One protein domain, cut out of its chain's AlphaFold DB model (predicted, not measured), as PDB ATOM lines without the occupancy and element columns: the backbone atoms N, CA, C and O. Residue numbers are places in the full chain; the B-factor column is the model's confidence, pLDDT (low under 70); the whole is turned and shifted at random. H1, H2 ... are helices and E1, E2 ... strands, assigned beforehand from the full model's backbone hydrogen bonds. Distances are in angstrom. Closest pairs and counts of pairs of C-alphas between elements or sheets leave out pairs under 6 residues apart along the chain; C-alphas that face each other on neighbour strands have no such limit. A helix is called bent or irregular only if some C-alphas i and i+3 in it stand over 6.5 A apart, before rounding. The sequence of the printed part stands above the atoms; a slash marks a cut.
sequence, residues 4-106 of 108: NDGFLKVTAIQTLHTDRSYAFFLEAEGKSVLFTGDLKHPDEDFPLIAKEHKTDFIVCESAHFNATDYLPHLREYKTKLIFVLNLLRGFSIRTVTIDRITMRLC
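AT A GLANCE: This is residues 4 to 106 of the 108 residues of an uncharacterized protein of Clostridiaceae bacterium (UniProt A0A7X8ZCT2). One twisted sheet of seven strands makes a long wall, with three short helices gathered on one side of it and the other face bare. H3 packs over E5 and H1 sits beside H3, while H2 only grazes the sheet. The printed part has 103 residues, with named elements in the order E1 E2 E3 H1 H2 E4 H3 E5 E6 E7. The mixed sheet runs E1 E2 E3 E4 E5 E7 E6, and the class is mixed, helices and strands. The whole is compact, with a radius of gyration of the C-alphas of 13.4 A and spans of 42 by 33 by 22 A.

HOW THE PARTS SIT: E1, residues 8 to 14, E2, residues 22 to 28, and E3, residues 31 to 35, form a meander, each strand the antiparallel neighbour of the one before. N 9 and O 27 are 2.9 A apart, and N 26 and O 33 are 2.8 A apart, within hydrogen-bond range. E4, residues 57 to 61, is parallel to E3, with N 59 and O 34 at 2.8 A. E5, residues 81 to 85, is parallel to E4, with N 83 and O 58 at 2.8 A. E7, residues 101 to 105, is parallel to E5, with N 104 and O 82 at 3.0 A. E6, residues 94 to 98, is an edge strand and forms a hairpin with E7, with N 96 and O 103 at 2.8 A. H1, residues 42 to 45, and H2, residues 49 to 52, come between E3 and E4 in one strand-helix-strand unit, two parallel neighbour strands joined through helices; H3, residues 67 to 74, does so between E4 and E5, and both crossovers are right-handed. H3 is on the sheet over E5 at a height of 8.9 A, and runs along the strands only just, at 29 degrees to E5 on the local plane. H1 touches H3, the closest C-alphas being those of Pro 42 and Tyr 70, 5.9 A. H1 is only just on the sheet, with 5 pairs of C-alphas within 10 A, and only grazes it. H3 is irregular, C-alphas 69 and 72 being 7.1 A apart; 1 of its 4 O i to N i+4 pairs and 3 of its 5 O i to N i+3 pairs are within range, and H1 and H2 are too short for an i+4 pair.

IN THESE COORDINATES: E1 is 19.7 A long from C-alpha 8 at (189.949, 173.589, 161.237), and E2 is 19.4 A. H3 is 11.1 A and begins at C-alpha 67 at (191.805, 185.579, 187.349). E7 ends at C-alpha 105 at (185.216, 181.179, 187.002).

THE WHOLE: The C-alphas of Gly 6 and Gly 90, the two farthest apart, are 42.2 A from each other. The printed part has no cut, and no link is long. The mean pLDDT of the printed part is 81.6, and residues 78 to 81 and 84 to 106 are under 70.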
ATOM      1  N   ASN A   4     196.075 171.987 159.779       97.38
ATOM      2  CA  ASN A   4     195.088 172.573 158.879       97.38
ATOM      3  C   ASN A   4     194.524 171.483 157.953       97.38
ATOM      4  O   ASN A   4     195.281 170.918 157.167       97.38
ATOM      5  N   ASP A   5     193.222 171.216 158.022       97.31
ATOM      6  CA  ASP A   5     192.510 170.291 157.121       97.31
ATOM      7  C   ASP A   5     191.584 171.009 156.119       97.31
ATOM      8  O   ASP A   5     190.791 170.378 155.424       97.31
ATOM      9  N   GLY A   6     191.682 172.339 156.037       94.94
ATOM     10  CA  GLY A   6     190.803 173.191 155.237       94.94
ATOM     11  C   GLY A   6     189.521 173.621 155.959       94.94
ATOM     12  O   GLY A   6     188.879 174.569 155.511       94.94
ATOM     13  N   PHE A   7     189.177 172.990 157.083       95.69
ATOM     14  CA  PHE A   7     188.027 173.332 157.920       95.69
ATOM     15  C   PHE A   7     188.456 173.913 159.275       95.69
ATOM     16  O   PHE A   7     188.004 174.989 159.667       95.69
ATOM     17  N   LEU A   8     189.356 173.216 159.965       96.69
ATOM     18  CA  LEU A   8     189.949 173.589 161.237       96.69
ATOM     19  C   LEU A   8     191.423 173.934 161.035       96.69
ATOM     20  O   LEU A   8     192.222 173.120 160.569       96.69
ATOM     21  N   LYS A   9     191.808 175.124 161.486       97.75
ATOM     22  CA  LYS A   9     193.201 175.559 161.566       97.75
ATOM     23  C   LYS A   9     193.620 175.682 163.024       97.75
ATOM     24  O   LYS A   9     192.909 176.277 163.829       97.75
ATOM     25  N   VAL A  10     194.796 175.146 163.352       97.31
ATOM     26  CA  VAL A  10     195.380 175.223 164.699       97.31
ATOM     27  C   VAL A  10     196.775 175.829 164.630       97.31
ATOM     28  O   VAL A  10     197.660 175.359 163.904       97.31
ATOM     29  N   THR A  11     196.996 176.868 165.426       97.56
ATOM     30  CA  THR A  11     198.294 177.517 165.594       97.56
ATOM     31  C   THR A  11     198.745 177.385 167.040       97.56
ATOM     32  O   THR A  11     198.089 177.905 167.936       97.56
ATOM     33  N   ALA A  12     199.865 176.694 167.258       97.12
ATOM     34  CA  ALA A  12     200.555 176.694 168.542       97.12
ATOM     35  C   ALA A  12     201.417 177.955 168.673       97.12
ATOM     36  O   ALA A  12     202.080 178.351 167.709       97.12
ATOM     37  N   ILE A  13     201.402 178.562 169.855       96.25
ATOM     38  CA  ILE A  13     202.139 179.773 170.220       96.25
ATOM     39  C   ILE A  13     202.880 179.446 171.507       96.25
ATOM     40  O   ILE A  13     202.250 179.087 172.494       96.25
ATOM     41  N   GLN A  14     204.206 179.505 171.487       96.00
ATOM     42  CA  GLN A  14     205.002 179.169 172.665       96.00
ATOM     43  C   GLN A  14     204.735 180.173 173.792       96.00
ATOM     44  O   GLN A  14     204.739 181.378 173.544       96.00
ATOM     45  N   THR A  15     204.501 179.671 175.005       94.88
ATOM     46  CA  THR A  15     204.405 180.490 176.223       94.88
ATOM     47  C   THR A  15     205.731 180.436 176.982       94.88
ATOM     48  O   THR A  15     206.615 179.640 176.662       94.88
ATOM     49  N   LEU A  16     205.895 181.298 177.980       94.81
ATOM     50  CA  LEU A  16     207.087 181.378 178.824       94.81
ATOM     51  C   LEU A  16     206.956 180.565 180.122       94.81
ATOM     52  O   LEU A  16     207.841 180.644 180.973       94.81
ATOM     53  N   HIS A  17     205.879 179.787 180.289       92.31
ATOM     54  CA  HIS A  17     205.653 178.977 181.492       92.31
ATOM     55  C   HIS A  17     206.734 177.899 181.687       92.31
ATOM     56  O   HIS A  17     207.299 177.758 182.768       92.31
ATOM     57  N   THR A  18     207.047 177.149 180.623       92.75
ATOM     58  CA  THR A  18     208.170 176.198 180.554       92.75
ATOM     59  C   THR A  18     208.690 176.106 179.118       92.75
ATOM     60  O   THR A  18     208.005 176.516 178.181       92.75
ATOM     61  N   ASP A  19     209.852 175.475 178.918       91.44
ATOM     62  CA  ASP A  19     210.458 175.264 177.592       91.44
ATOM     63  C   ASP A  19     209.533 174.564 176.580       91.44
ATOM     64  O   ASP A  19     209.731 174.677 175.369       91.44
ATOM     65  N   ARG A  20     208.530 173.817 177.062       92.88
ATOM     66  CA  ARG A  20     207.567 173.069 176.242       92.88
ATOM     67  C   ARG A  20     206.122 173.385 176.627       92.88
ATOM     68  O   ARG A  20     205.303 172.473 176.732       92.88
ATOM     69  N   SER A  21     205.814 174.665 176.825       93.31
ATOM     70  CA  SER A  21     204.443 175.142 177.015       93.31
ATOM     71  C   SER A  21     203.961 175.954 175.814       93.31
ATOM     72  O   SER A  21     204.722 176.712 175.206       93.31
ATOM     73  N   TYR A  22     202.693 175.763 175.446       96.00
ATOM     74  CA  TYR A  22     202.095 176.387 174.270       96.00
ATOM     75  C   TYR A  22     200.635 176.763 174.519       96.00
ATOM     76  O   TYR A  22     199.850 175.963 175.030       96.00
ATOM     77  N   ALA A  23     200.266 177.946 174.045       96.31
ATOM     78  CA  ALA A  23     198.898 178.333 173.777       96.31
ATOM     79  C   ALA A  23     198.470 177.806 172.401       96.31
ATOM     80  O   ALA A  23     199.284 177.671 171.483       96.31
ATOM     81  N   PHE A  24     197.177 177.547 172.229       97.12
ATOM     82  CA  PHE A  24     196.603 177.072 170.974       97.12
ATOM     83  C   PHE A  24     195.491 178.001 170.508       97.12
ATOM     84  O   PHE A  24     194.478 178.172 171.185       97.12
ATOM     85  N   PHE A  25     195.674 178.568 169.320       96.75
ATOM     86  CA  PHE A  25     194.663 179.349 168.623       96.75
ATOM     87  C   PHE A  25     193.998 178.492 167.550       96.75
ATOM     88  O   PHE A  25     194.669 177.997 166.638       96.75
ATOM     89  N   LEU A  26     192.692 178.289 167.692       96.62
ATOM     90  CA  LEU A  26     191.867 177.477 166.811       96.62
ATOM     91  C   LEU A  26     190.958 178.389 165.997       96.62
ATOM     92  O   LEU A  26     190.321 179.284 166.551       96.62
ATOM     93  N   GLU A  27     190.858 178.119 164.702       95.88
ATOM     94  CA  GLU A  27     189.992 178.833 163.767       95.88
ATOM     95  C   GLU A  27     189.162 177.813 162.982       95.88
ATOM     96  O   GLU A  27     189.723 176.893 162.386       95.88
ATOM     97  N   ALA A  28     187.839 177.976 162.975       96.06
ATOM     98  CA  ALA A  28     186.922 177.163 162.178       96.06
ATOM     99  C   ALA A  28     185.638 177.954 161.894       96.06
ATOM    100  O   ALA A  28     185.143 178.661 162.770       96.06
ATOM    101  N   GLU A  29     185.107 177.865 160.672       94.38
ATOM    102  CA  GLU A  29     183.819 178.478 160.280       94.38
ATOM    103  C   GLU A  29     183.667 179.971 160.664       94.38
ATOM    104  O   GLU A  29     182.607 180.437 161.087       94.38
ATOM    105  N   GLY A  30     184.750 180.751 160.562       91.38
ATOM    106  CA  GLY A  30     184.755 182.176 160.930       91.38
ATOM    107  C   GLY A  30     184.634 182.457 162.437       91.38
ATOM    108  O   GLY A  30     184.401 183.604 162.836       91.38
ATOM    109  N   LYS A  31     184.775 181.423 163.271       92.75
ATOM    110  CA  LYS A  31     184.907 181.487 164.729       92.75
ATOM    111  C   LYS A  31     186.344 181.203 165.135       92.75
ATOM    112  O   LYS A  31     187.078 180.508 164.432       92.75
ATOM    113  N   SER A  32     186.716 181.707 166.303       93.69
ATOM    114  CA  SER A  32     188.053 181.522 166.858       93.69
ATOM    115  C   SER A  32     188.029 181.298 168.366       93.69
ATOM    116  O   SER A  32     187.258 181.932 169.095       93.69
ATOM    117  N   VAL A  33     188.892 180.395 168.827       93.94
ATOM    118  CA  VAL A  33     189.073 180.067 170.243       93.94
ATOM    119  C   VAL A  33     190.556 180.095 170.583       93.94
ATOM    120  O   VAL A  33     191.361 179.494 169.875       93.94
ATOM    121  N   LEU A  34     190.916 180.756 171.680       94.31
ATOM    122  CA  LEU A  34     192.261 180.703 172.244       94.31
ATOM    123  C   LEU A  34     192.252 179.884 173.532       94.31
ATOM    124  O   LEU A  34     191.529 180.217 174.465       94.31
ATOM    125  N   PHE A  35     193.097 178.866 173.604       94.94
ATOM    126  CA  PHE A  35     193.484 178.225 174.857       94.94
ATOM    127  C   PHE A  35     194.862 178.750 175.239       94.94
ATOM    128  O   PHE A  35     195.802 178.560 174.473       94.94
ATOM    129  N   THR A  36     195.005 179.404 176.392       93.25
ATOM    130  CA  THR A  36     196.313 179.935 176.819       93.25
ATOM    131  C   THR A  36     197.293 178.831 177.195       93.25
ATOM    132  O   THR A  36     198.496 179.051 177.136       93.25
ATOM    133  N   GLY A  37     196.784 177.655 177.588       91.12
ATOM    134  CA  GLY A  37     197.584 176.717 178.371       91.12
ATOM    135  C   GLY A  37     198.012 177.383 179.677       91.12
ATOM    136  O   GLY A  37     197.310 178.278 180.161       91.12
ATOM    137  N   ASP A  38     199.169 176.981 180.188       90.94
ATOM    138  CA  ASP A  38     199.792 177.661 181.314       90.94
ATOM    139  C   ASP A  38     200.726 178.775 180.809       90.94
ATOM    140  O   ASP A  38     201.460 178.617 179.820       90.94
ATOM    141  N   LEU A  39     200.672 179.909 181.495       92.44
ATOM    142  CA  LEU A  39     201.431 181.127 181.247       92.44
ATOM    143  C   LEU A  39     202.465 181.323 182.357       92.44
ATOM    144  O   LEU A  39     202.346 180.789 183.463       92.44
ATOM    145  N   LYS A  40     203.498 182.114 182.076       92.50
ATOM    146  CA  LYS A  40     204.350 182.632 183.146       92.50
ATOM    147  C   LYS A  40     203.580 183.670 183.961       92.50
ATOM    148  O   LYS A  40     203.520 183.572 185.184       92.50
ATOM    149  N   HIS A  41     202.979 184.632 183.265       92.06
ATOM    150  CA  HIS A  41     202.043 185.608 183.812       92.06
ATOM    151  C   HIS A  41     201.342 186.334 182.648       92.06
ATOM    152  O   HIS A  41     202.005 186.623 181.651       92.06
ATOM    153  N   PRO A  42     200.058 186.728 182.748       89.75
ATOM    154  CA  PRO A  42     199.372 187.438 181.663       89.75
ATOM    155  C   PRO A  42     200.090 188.717 181.194       89.75
ATOM    156  O   PRO A  42     200.033 189.061 180.020       89.75
ATOM    157  N   ASP A  43     200.819 189.394 182.082       91.19
ATOM    158  CA  ASP A  43     201.626 190.576 181.732       91.19
ATOM    159  C   ASP A  43     202.894 190.266 180.924       91.19
ATOM    160  O   ASP A  43     203.459 191.167 180.305       91.19
ATOM    161  N   GLU A  44     203.367 189.021 180.944       91.56
ATOM    162  CA  GLU A  44     204.643 188.632 180.344       91.56
ATOM    163  C   GLU A  44     204.469 187.937 178.993       91.56
ATOM    164  O   GLU A  44     205.206 188.226 178.051       91.56
ATOM    165  N   ASP A  45     203.521 187.002 178.899       91.94
ATOM    166  CA  ASP A  45     203.450 186.065 177.777       91.94
ATOM    167  C   ASP A  45     202.033 185.765 177.279       91.94
ATOM    168  O   ASP A  45     201.808 184.757 176.602       91.94
ATOM    169  N   PHE A  46     201.065 186.646 177.556       91.44
ATOM    170  CA  PHE A  46     199.727 186.476 176.997       91.44
ATOM    171  C   PHE A  46     199.755 186.505 175.451       91.44
ATOM    172  O   PHE A  46     200.349 187.415 174.862       91.44
ATOM    173  N   PRO A  47     199.106 185.547 174.753       92.12
ATOM    174  CA  PRO A  47     199.226 185.432 173.300       92.12
ATOM    175  C   PRO A  47     198.714 186.663 172.536       92.12
ATOM    176  O   PRO A  47     197.507 186.909 172.450       92.12
ATOM    177  N   LEU A  48     199.632 187.387 171.883       90.56
ATOM    178  CA  LEU A  48     199.336 188.605 171.106       90.56
ATOM    179  C   LEU A  48     198.335 188.388 169.964       90.56
ATOM    180  O   LEU A  48     197.642 189.326 169.567       90.56
ATOM    181  N   ILE A  49     198.182 187.148 169.490       89.62
ATOM    182  CA  ILE A  49     197.195 186.789 168.467       89.62
ATOM    183  C   ILE A  49     195.765 187.188 168.871       89.62
ATOM    184  O   ILE A  49     194.956 187.525 168.009       89.62
ATOM    185  N   ALA A  50     195.462 187.214 170.177       85.62
ATOM    186  CA  ALA A  50     194.165 187.645 170.698       85.62
ATOM    187  C   ALA A  50     193.883 189.142 170.472       85.62
ATOM    188  O   ALA A  50     192.721 189.556 170.465       85.62
ATOM    189  N   LYS A  51     194.939 189.946 170.289       81.50
ATOM    190  CA  LYS A  51     194.872 191.376 169.965       81.50
ATOM    191  C   LYS A  51     194.748 191.607 168.464       81.50
ATOM    192  O   LYS A  51     193.975 192.457 168.026       81.50
ATOM    193  N   GLU A  52     195.521 190.855 167.690       86.06
ATOM    194  CA  GLU A  52     195.621 190.989 166.233       86.06
ATOM    195  C   GLU A  52     194.380 190.445 165.516       86.06
ATOM    196  O   GLU A  52     193.935 191.003 164.512       86.06
ATOM    197  N   HIS A  53     193.776 189.391 166.067       84.31
ATOM    198  CA  HIS A  53     192.622 188.716 165.493       84.31
ATOM    199  C   HIS A  53     191.412 188.790 166.424       84.31
ATOM    200  O   HIS A  53     191.513 188.719 167.649       84.31
ATOM    201  N   LYS A  54     190.214 188.876 165.831       85.31
ATOM    202  CA  LYS A  54     188.972 188.675 166.584       85.31
ATOM    203  C   LYS A  54     189.018 187.286 167.216       85.31
ATOM    204  O   LYS A  54     189.156 186.304 166.491       85.31
ATOM    205  N   THR A  55     188.839 187.220 168.531       89.69
ATOM    206  CA  THR A  55     188.809 185.970 169.296       89.69
ATOM    207  C   THR A  55     187.427 185.801 169.908       89.69
ATOM    208  O   THR A  55     187.034 186.578 170.769       89.69
ATOM    209  N   ASP A  56     186.620 184.850 169.434       89.00
ATOM    210  CA  ASP A  56     185.248 184.708 169.947       89.00
ATOM    211  C   ASP A  56     185.229 184.172 171.389       89.00
ATOM    212  O   ASP A  56     184.356 184.571 172.165       89.00
ATOM    213  N   PHE A  57     186.195 183.326 171.761       88.75
ATOM    214  CA  PHE A  57     186.276 182.723 173.092       88.75
ATOM    215  C   PHE A  57     187.723 182.532 173.555       88.75
ATOM    216  O   PHE A  57     188.566 182.090 172.777       88.75
ATOM    217  N   ILE A  58     188.012 182.840 174.821       89.62
ATOM    218  CA  ILE A  58     189.332 182.603 175.425       89.62
ATOM    219  C   ILE A  58     189.174 181.709 176.651       89.62
ATOM    220  O   ILE A  58     188.332 181.965 177.510       89.62
ATOM    221  N   VAL A  59     190.007 180.676 176.732       89.69
ATOM    222  CA  VAL A  59     190.138 179.780 177.874       89.69
ATOM    223  C   VAL A  59     191.495 180.022 178.523       89.69
ATOM    224  O   VAL A  59     192.530 179.729 177.924       89.69
ATOM    225  N   CYS A  60     191.461 180.563 179.736       88.25
ATOM    226  CA  CYS A  60     192.621 180.982 180.510       88.25
ATOM    227  C   CYS A  60     192.857 180.061 181.709       88.25
ATOM    228  O   CYS A  60     191.894 179.586 182.312       88.25
ATOM    229  N   GLU A  61     194.108 179.867 182.115       84.25
ATOM    230  CA  GLU A  61     194.420 179.265 183.415       84.25
ATOM    231  C   GLU A  61     194.298 180.276 184.573       84.25
ATOM    232  O   GLU A  61     194.318 181.487 184.359       84.25
ATOM    233  N   SER A  62     194.188 179.799 185.809       82.19
ATOM    234  CA  SER A  62     194.304 180.607 187.033       82.19
ATOM    235  C   SER A  62     194.823 179.751 188.193       82.19
ATOM    236  O   SER A  62     194.388 179.897 189.336       82.19
ATOM    237  N   ALA A  63     195.731 178.815 187.897       79.62
ATOM    238  CA  ALA A  63     196.405 178.035 188.935       79.62
ATOM    239  C   ALA A  63     197.529 178.846 189.580       79.62
ATOM    240  O   ALA A  63     197.695 178.813 190.799       79.62
ATOM    241  N   HIS A  64     198.289 179.564 188.752       77.75
ATOM    242  CA  HIS A  64     199.527 180.227 189.158       77.75
ATOM    243  C   HIS A  64     199.340 181.698 189.560       77.75
ATOM    244  O   HIS A  64     200.163 182.242 190.292       77.75
ATOM    245  N   PHE A  65     198.256 182.335 189.116       81.62
ATOM    246  CA  PHE A  65     197.955 183.749 189.355       81.62
ATOM    247  C   PHE A  65     196.434 183.991 189.346       81.62
ATOM    248  O   PHE A  65     195.637 183.095 189.027       81.62
ATOM    249  N   ASN A  66     196.004 185.184 189.760       81.25
ATOM    250  CA  ASN A  66     194.588 185.474 189.953       81.25
ATOM    251  C   ASN A  66     193.891 185.714 188.614       81.25
ATOM    252  O   ASN A  66     194.413 186.356 187.708       81.25
ATOM    253  N   ALA A  67     192.627 185.304 188.524       77.81
ATOM    254  CA  ALA A  67     191.805 185.579 187.349       77.81
ATOM    255  C   ALA A  67     191.662 187.082 187.034       77.81
ATOM    256  O   ALA A  67     191.396 187.463 185.895       77.81
ATOM    257  N   THR A  68     191.819 187.946 188.039       81.31
ATOM    258  CA  THR A  68     191.794 189.404 187.872       81.31
ATOM    259  C   THR A  68     193.028 189.956 187.163       81.31
ATOM    260  O   THR A  68     192.968 191.069 186.645       81.31
ATOM    261  N   ASP A  69     194.115 189.194 187.088       85.19
ATOM    262  CA  ASP A  69     195.374 189.649 186.490       85.19
ATOM    263  C   ASP A  69     195.261 189.724 184.956       85.19
ATOM    264  O   ASP A  69     195.980 190.465 184.297       85.19
ATOM    265  N   TYR A  70     194.259 189.061 184.367       83.94
ATOM    266  CA  TYR A  70     193.938 189.199 182.945       83.94
ATOM    267  C   TYR A  70     193.241 190.519 182.591       83.94
ATOM    268  O   TYR A  70     193.255 190.929 181.433       83.94
ATOM    269  N   LEU A  71     192.590 191.192 183.543       80.31
ATOM    270  CA  LEU A  71     191.681 192.307 183.240       80.31
ATOM    271  C   LEU A  71     192.296 193.455 182.427       80.31
ATOM    272  O   LEU A  71     191.595 193.954 181.540       80.31
ATOM    273  N   PRO A  72     193.550 193.884 182.669       80.38
ATOM    274  CA  PRO A  72     194.187 194.920 181.858       80.38
ATOM    275  C   PRO A  72     194.272 194.531 180.378       80.38
ATOM    276  O   PRO A  72     193.914 195.327 179.515       80.38
ATOM    277  N   HIS A  73     194.645 193.282 180.098       78.19
ATOM    278  CA  HIS A  73     194.802 192.748 178.742       78.19
ATOM    279  C   HIS A  73     193.461 192.590 178.037       78.19
ATOM    280  O   HIS A  73     193.290 192.968 176.882       78.19
ATOM    281  N   LEU A  74     192.464 192.082 178.759       75.88
ATOM    282  CA  LEU A  74     191.160 191.758 178.188       75.88
ATOM    283  C   LEU A  74     190.372 192.991 177.742       75.88
ATOM    284  O   LEU A  74     189.602 192.898 176.788       75.88
ATOM    285  N   ARG A  75     190.585 194.149 178.378       71.75
ATOM    286  CA  ARG A  75     189.967 195.420 177.965       71.75
ATOM    287  C   ARG A  75     190.389 195.866 176.568       71.75
ATOM    288  O   ARG A  75     189.634 196.572 175.903       71.75
ATOM    289  N   GLU A  76     191.572 195.458 176.119       71.88
ATOM    290  CA  GLU A  76     192.097 195.826 174.804       71.88
ATOM    291  C   GLU A  76     191.602 194.901 173.683       71.88
ATOM    292  O   GLU A  76     191.749 195.227 172.502       71.88
ATOM    293  N   TYR A  77     191.002 193.755 174.023       72.19
ATOM    294  CA  TYR A  77     190.696 192.700 173.060       72.19
ATOM    295  C   TYR A  77     189.222 192.669 172.656       72.19
ATOM    296  O   TYR A  77     188.303 192.878 173.448       72.19
ATOM    297  N   LYS A  78     188.971 192.340 171.383       68.12
ATOM    298  CA  LYS A  78     187.619 192.193 170.817       68.12
ATOM    299  C   LYS A  78     187.045 190.801 171.105       68.12
ATOM    300  O   LYS A  78     186.624 190.104 170.178       68.12
ATOM    301  N   THR A  79     187.036 190.408 172.375       68.62
ATOM    302  CA  THR A  79     186.587 189.082 172.819       68.62
ATOM    303  C   THR A  79     185.163 189.117 173.357       68.62
ATOM    304  O   THR A  79     184.767 190.070 174.023       68.62
ATOM    305  N   LYS A  80     184.368 188.080 173.056       65.69
ATOM    306  CA  LYS A  80     182.961 187.998 173.497       65.69
ATOM    307  C   LYS A  80     182.775 187.290 174.835       65.69
ATOM    308  O   LYS A  80     181.847 187.622 175.565       65.69
ATOM    309  N   LEU A  81     183.602 186.293 175.142       68.19
ATOM    310  CA  LEU A  81     183.432 185.461 176.330       68.19
ATOM    311  C   LEU A  81     184.777 184.880 176.781       68.19
ATOM    312  O   LEU A  81     185.600 184.501 175.946       68.19
ATOM    313  N   ILE A  82     184.986 184.807 178.097       73.25
ATOM    314  CA  ILE A  82     186.215 184.281 178.699       73.25
ATOM    315  C   ILE A  82     185.868 183.247 179.758       73.25
ATOM    316  O   ILE A  82     184.970 183.443 180.583       73.25
ATOM    317  N   PHE A  83     186.600 182.144 179.743       73.75
ATOM    318  CA  PHE A  83     186.457 181.061 180.695       73.75
ATOM    319  C   PHE A  83     187.775 180.851 181.414       73.75
ATOM    320  O   PHE A  83     188.801 180.629 180.780       73.75
ATOM    321  N   VAL A  84     187.748 180.935 182.738       69.00
ATOM    322  CA  VAL A  84     188.947 180.774 183.555       69.00
ATOM    323  C   VAL A  84     188.880 179.415 184.247       69.00
ATOM    324  O   VAL A  84     187.947 179.135 185.006       69.00
ATOM    325  N   LEU A  85     189.855 178.567 183.924       67.44
ATOM    326  CA  LEU A  85     190.029 177.186 184.371       67.44
ATOM    327  C   LEU A  85     191.276 177.049 185.252       67.44
ATOM    328  O   LEU A  85     191.996 178.011 185.488       67.44
ATOM    329  N   ASN A  86     191.529 175.837 185.749       60.62
ATOM    330  CA  ASN A  86     192.666 175.510 186.617       60.62
ATOM    331  C   ASN A  86     192.689 176.278 187.954       60.62
ATOM    332  O   ASN A  86     193.746 176.493 188.527       60.62
ATOM    333  N   LEU A  87     191.529 176.639 188.507       58.44
ATOM    334  CA  LEU A  87     191.456 177.192 189.862       58.44
ATOM    335  C   LEU A  87     191.865 176.126 190.893       58.44
ATOM    336  O   LEU A  87     191.216 175.080 191.008       58.44
ATOM    337  N   LEU A  88     192.917 176.398 191.671       51.56
ATOM    338  CA  LEU A  88     193.243 175.590 192.846       51.56
ATOM    339  C   LEU A  88     192.109 175.738 193.885       51.56
ATOM    340  O   LEU A  88     191.528 176.808 194.047       51.56
ATOM    341  N   ARG A  89     191.739 174.609 194.509       46.97
ATOM    342  CA  ARG A  89     190.542 174.371 195.350       46.97
ATOM    343  C   ARG A  89     190.040 175.581 196.163       46.97
ATOM    344  O   ARG A  89     190.818 176.248 196.831       46.97
ATOM    345  N   GLY A  90     188.712 175.745 196.231       53.09
ATOM    346  CA  GLY A  90     188.035 176.639 197.191       53.09
ATOM    347  C   GLY A  90     187.207 177.775 196.584       53.09
ATOM    348  O   GLY A  90     186.534 178.499 197.315       53.09
ATOM    349  N   PHE A  91     187.198 177.925 195.259       49.84
ATOM    350  CA  PHE A  91     186.360 178.913 194.582       49.84
ATOM    351  C   PHE A  91     184.982 178.337 194.241       49.84
ATOM    352  O   PHE A  91     184.872 177.211 193.773       49.84
ATOM    353  N   SER A  92     183.922 179.111 194.472       51.47
ATOM    354  CA  SER A  92     182.573 178.832 193.956       51.47
ATOM    355  C   SER A  92     182.460 179.359 192.523       51.47
ATOM    356  O   SER A  92     183.136 180.337 192.192       51.47
ATOM    357  N   ILE A  93     181.620 178.741 191.680       53.47
ATOM    358  CA  ILE A  93     181.366 179.236 190.320       53.47
ATOM    359  C   ILE A  93     180.887 180.684 190.417       53.47
ATOM    360  O   ILE A  93     179.828 180.966 190.980       53.47
ATOM    361  N   ARG A  94     181.669 181.610 189.864       60.91
ATOM    362  CA  ARG A  94     181.346 183.038 189.849       60.91
ATOM    363  C   ARG A  94     181.405 183.545 188.423       60.91
ATOM    364  O   ARG A  94     182.391 183.345 187.717       60.91
ATOM    365  N   THR A  95     180.339 184.212 188.009       57.97
ATOM    366  CA  THR A  95     180.334 184.990 186.775       57.97
ATOM    367  C   THR A  95     180.677 186.422 187.146       57.97
ATOM    368  O   THR A  95     179.968 187.045 187.933       57.97
ATOM    369  N   VAL A  96     181.780 186.922 186.608       59.84
ATOM    370  CA  VAL A  96     182.208 188.310 186.748       59.84
ATOM    371  C   VAL A  96     182.059 188.948 185.376       59.84
ATOM    372  O   VAL A  96     182.759 188.575 184.438       59.84
ATOM    373  N   THR A  97     181.122 189.881 185.234       57.25
ATOM    374  CA  THR A  97     180.975 190.661 184.001       57.25
ATOM    375  C   THR A  97     181.731 191.967 184.165       57.25
ATOM    376  O   THR A  97     181.452 192.727 185.091       57.25
ATOM    377  N   ILE A  98     182.691 192.218 183.280       57.41
ATOM    378  CA  ILE A  98     183.468 193.457 183.241       57.41
ATOM    379  C   ILE A  98     183.241 194.069 181.866       57.41
ATOM    380  O   ILE A  98     183.602 193.492 180.842       57.41
ATOM    381  N   ASP A  99     182.572 195.218 181.850       65.12
ATOM    382  CA  ASP A  99     182.120 195.905 180.641       65.12
ATOM    383  C   ASP A  99     181.289 194.991 179.712       65.12
ATOM    384  O   ASP A  99     180.175 194.598 180.060       65.12
ATOM    385  N   ARG A 100     181.810 194.651 178.523       62.53
ATOM    386  CA  ARG A 100     181.168 193.751 177.538       62.53
ATOM    387  C   ARG A 100     181.630 192.294 177.644       62.53
ATOM    388  O   ARG A 100     181.201 191.468 176.839       62.53
ATOM    389  N   ILE A 101     182.520 191.991 178.583       62.22
ATOM    390  CA  ILE A 101     183.182 190.697 178.704       62.22
ATOM    391  C   ILE A 101     182.594 189.956 179.897       62.22
ATOM    392  O   ILE A 101     182.674 190.404 181.040       62.22
ATOM    393  N   THR A 102     182.026 188.786 179.629       66.19
ATOM    394  CA  THR A 102     181.590 187.864 180.677       66.19
ATOM    395  C   THR A 102     182.731 186.898 180.977       66.19
ATOM    396  O   THR A 102     183.145 186.135 180.103       66.19
ATOM    397  N   MET A 103     183.241 186.924 182.207       67.19
ATOM    398  CA  MET A 103     184.244 185.987 182.701       67.19
ATOM    399  C   MET A 103     183.567 184.969 183.614       67.19
ATOM    400  O   MET A 103     182.917 185.336 184.594       67.19
ATOM    401  N   ARG A 104     183.695 183.679 183.301       66.44
ATOM    402  CA  ARG A 104     183.140 182.606 184.135       66.44
ATOM    403  C   ARG A 104     184.271 181.838 184.806       66.44
ATOM    404  O   ARG A 104     185.099 181.233 184.132       66.44
ATOM    405  N   LEU A 105     184.290 181.897 186.133       62.00
ATOM    406  CA  LEU A 105     185.216 181.179 187.002       62.00
ATOM    407  C   LEU A 105     184.589 179.833 187.338       62.00
ATOM    408  O   LEU A 105     183.495 179.803 187.903       62.00
ATOM    409  N   CYS A 106     185.250 178.736 186.977       52.91
ATOM    410  CA  CYS A 106     184.732 177.391 187.208       52.91
ATOM    411  C   CYS A 106     185.777 176.549 187.947       52.91
ATOM    412  O   CYS A 106     186.858 176.296 187.420       52.91
TER     413      CYS A 106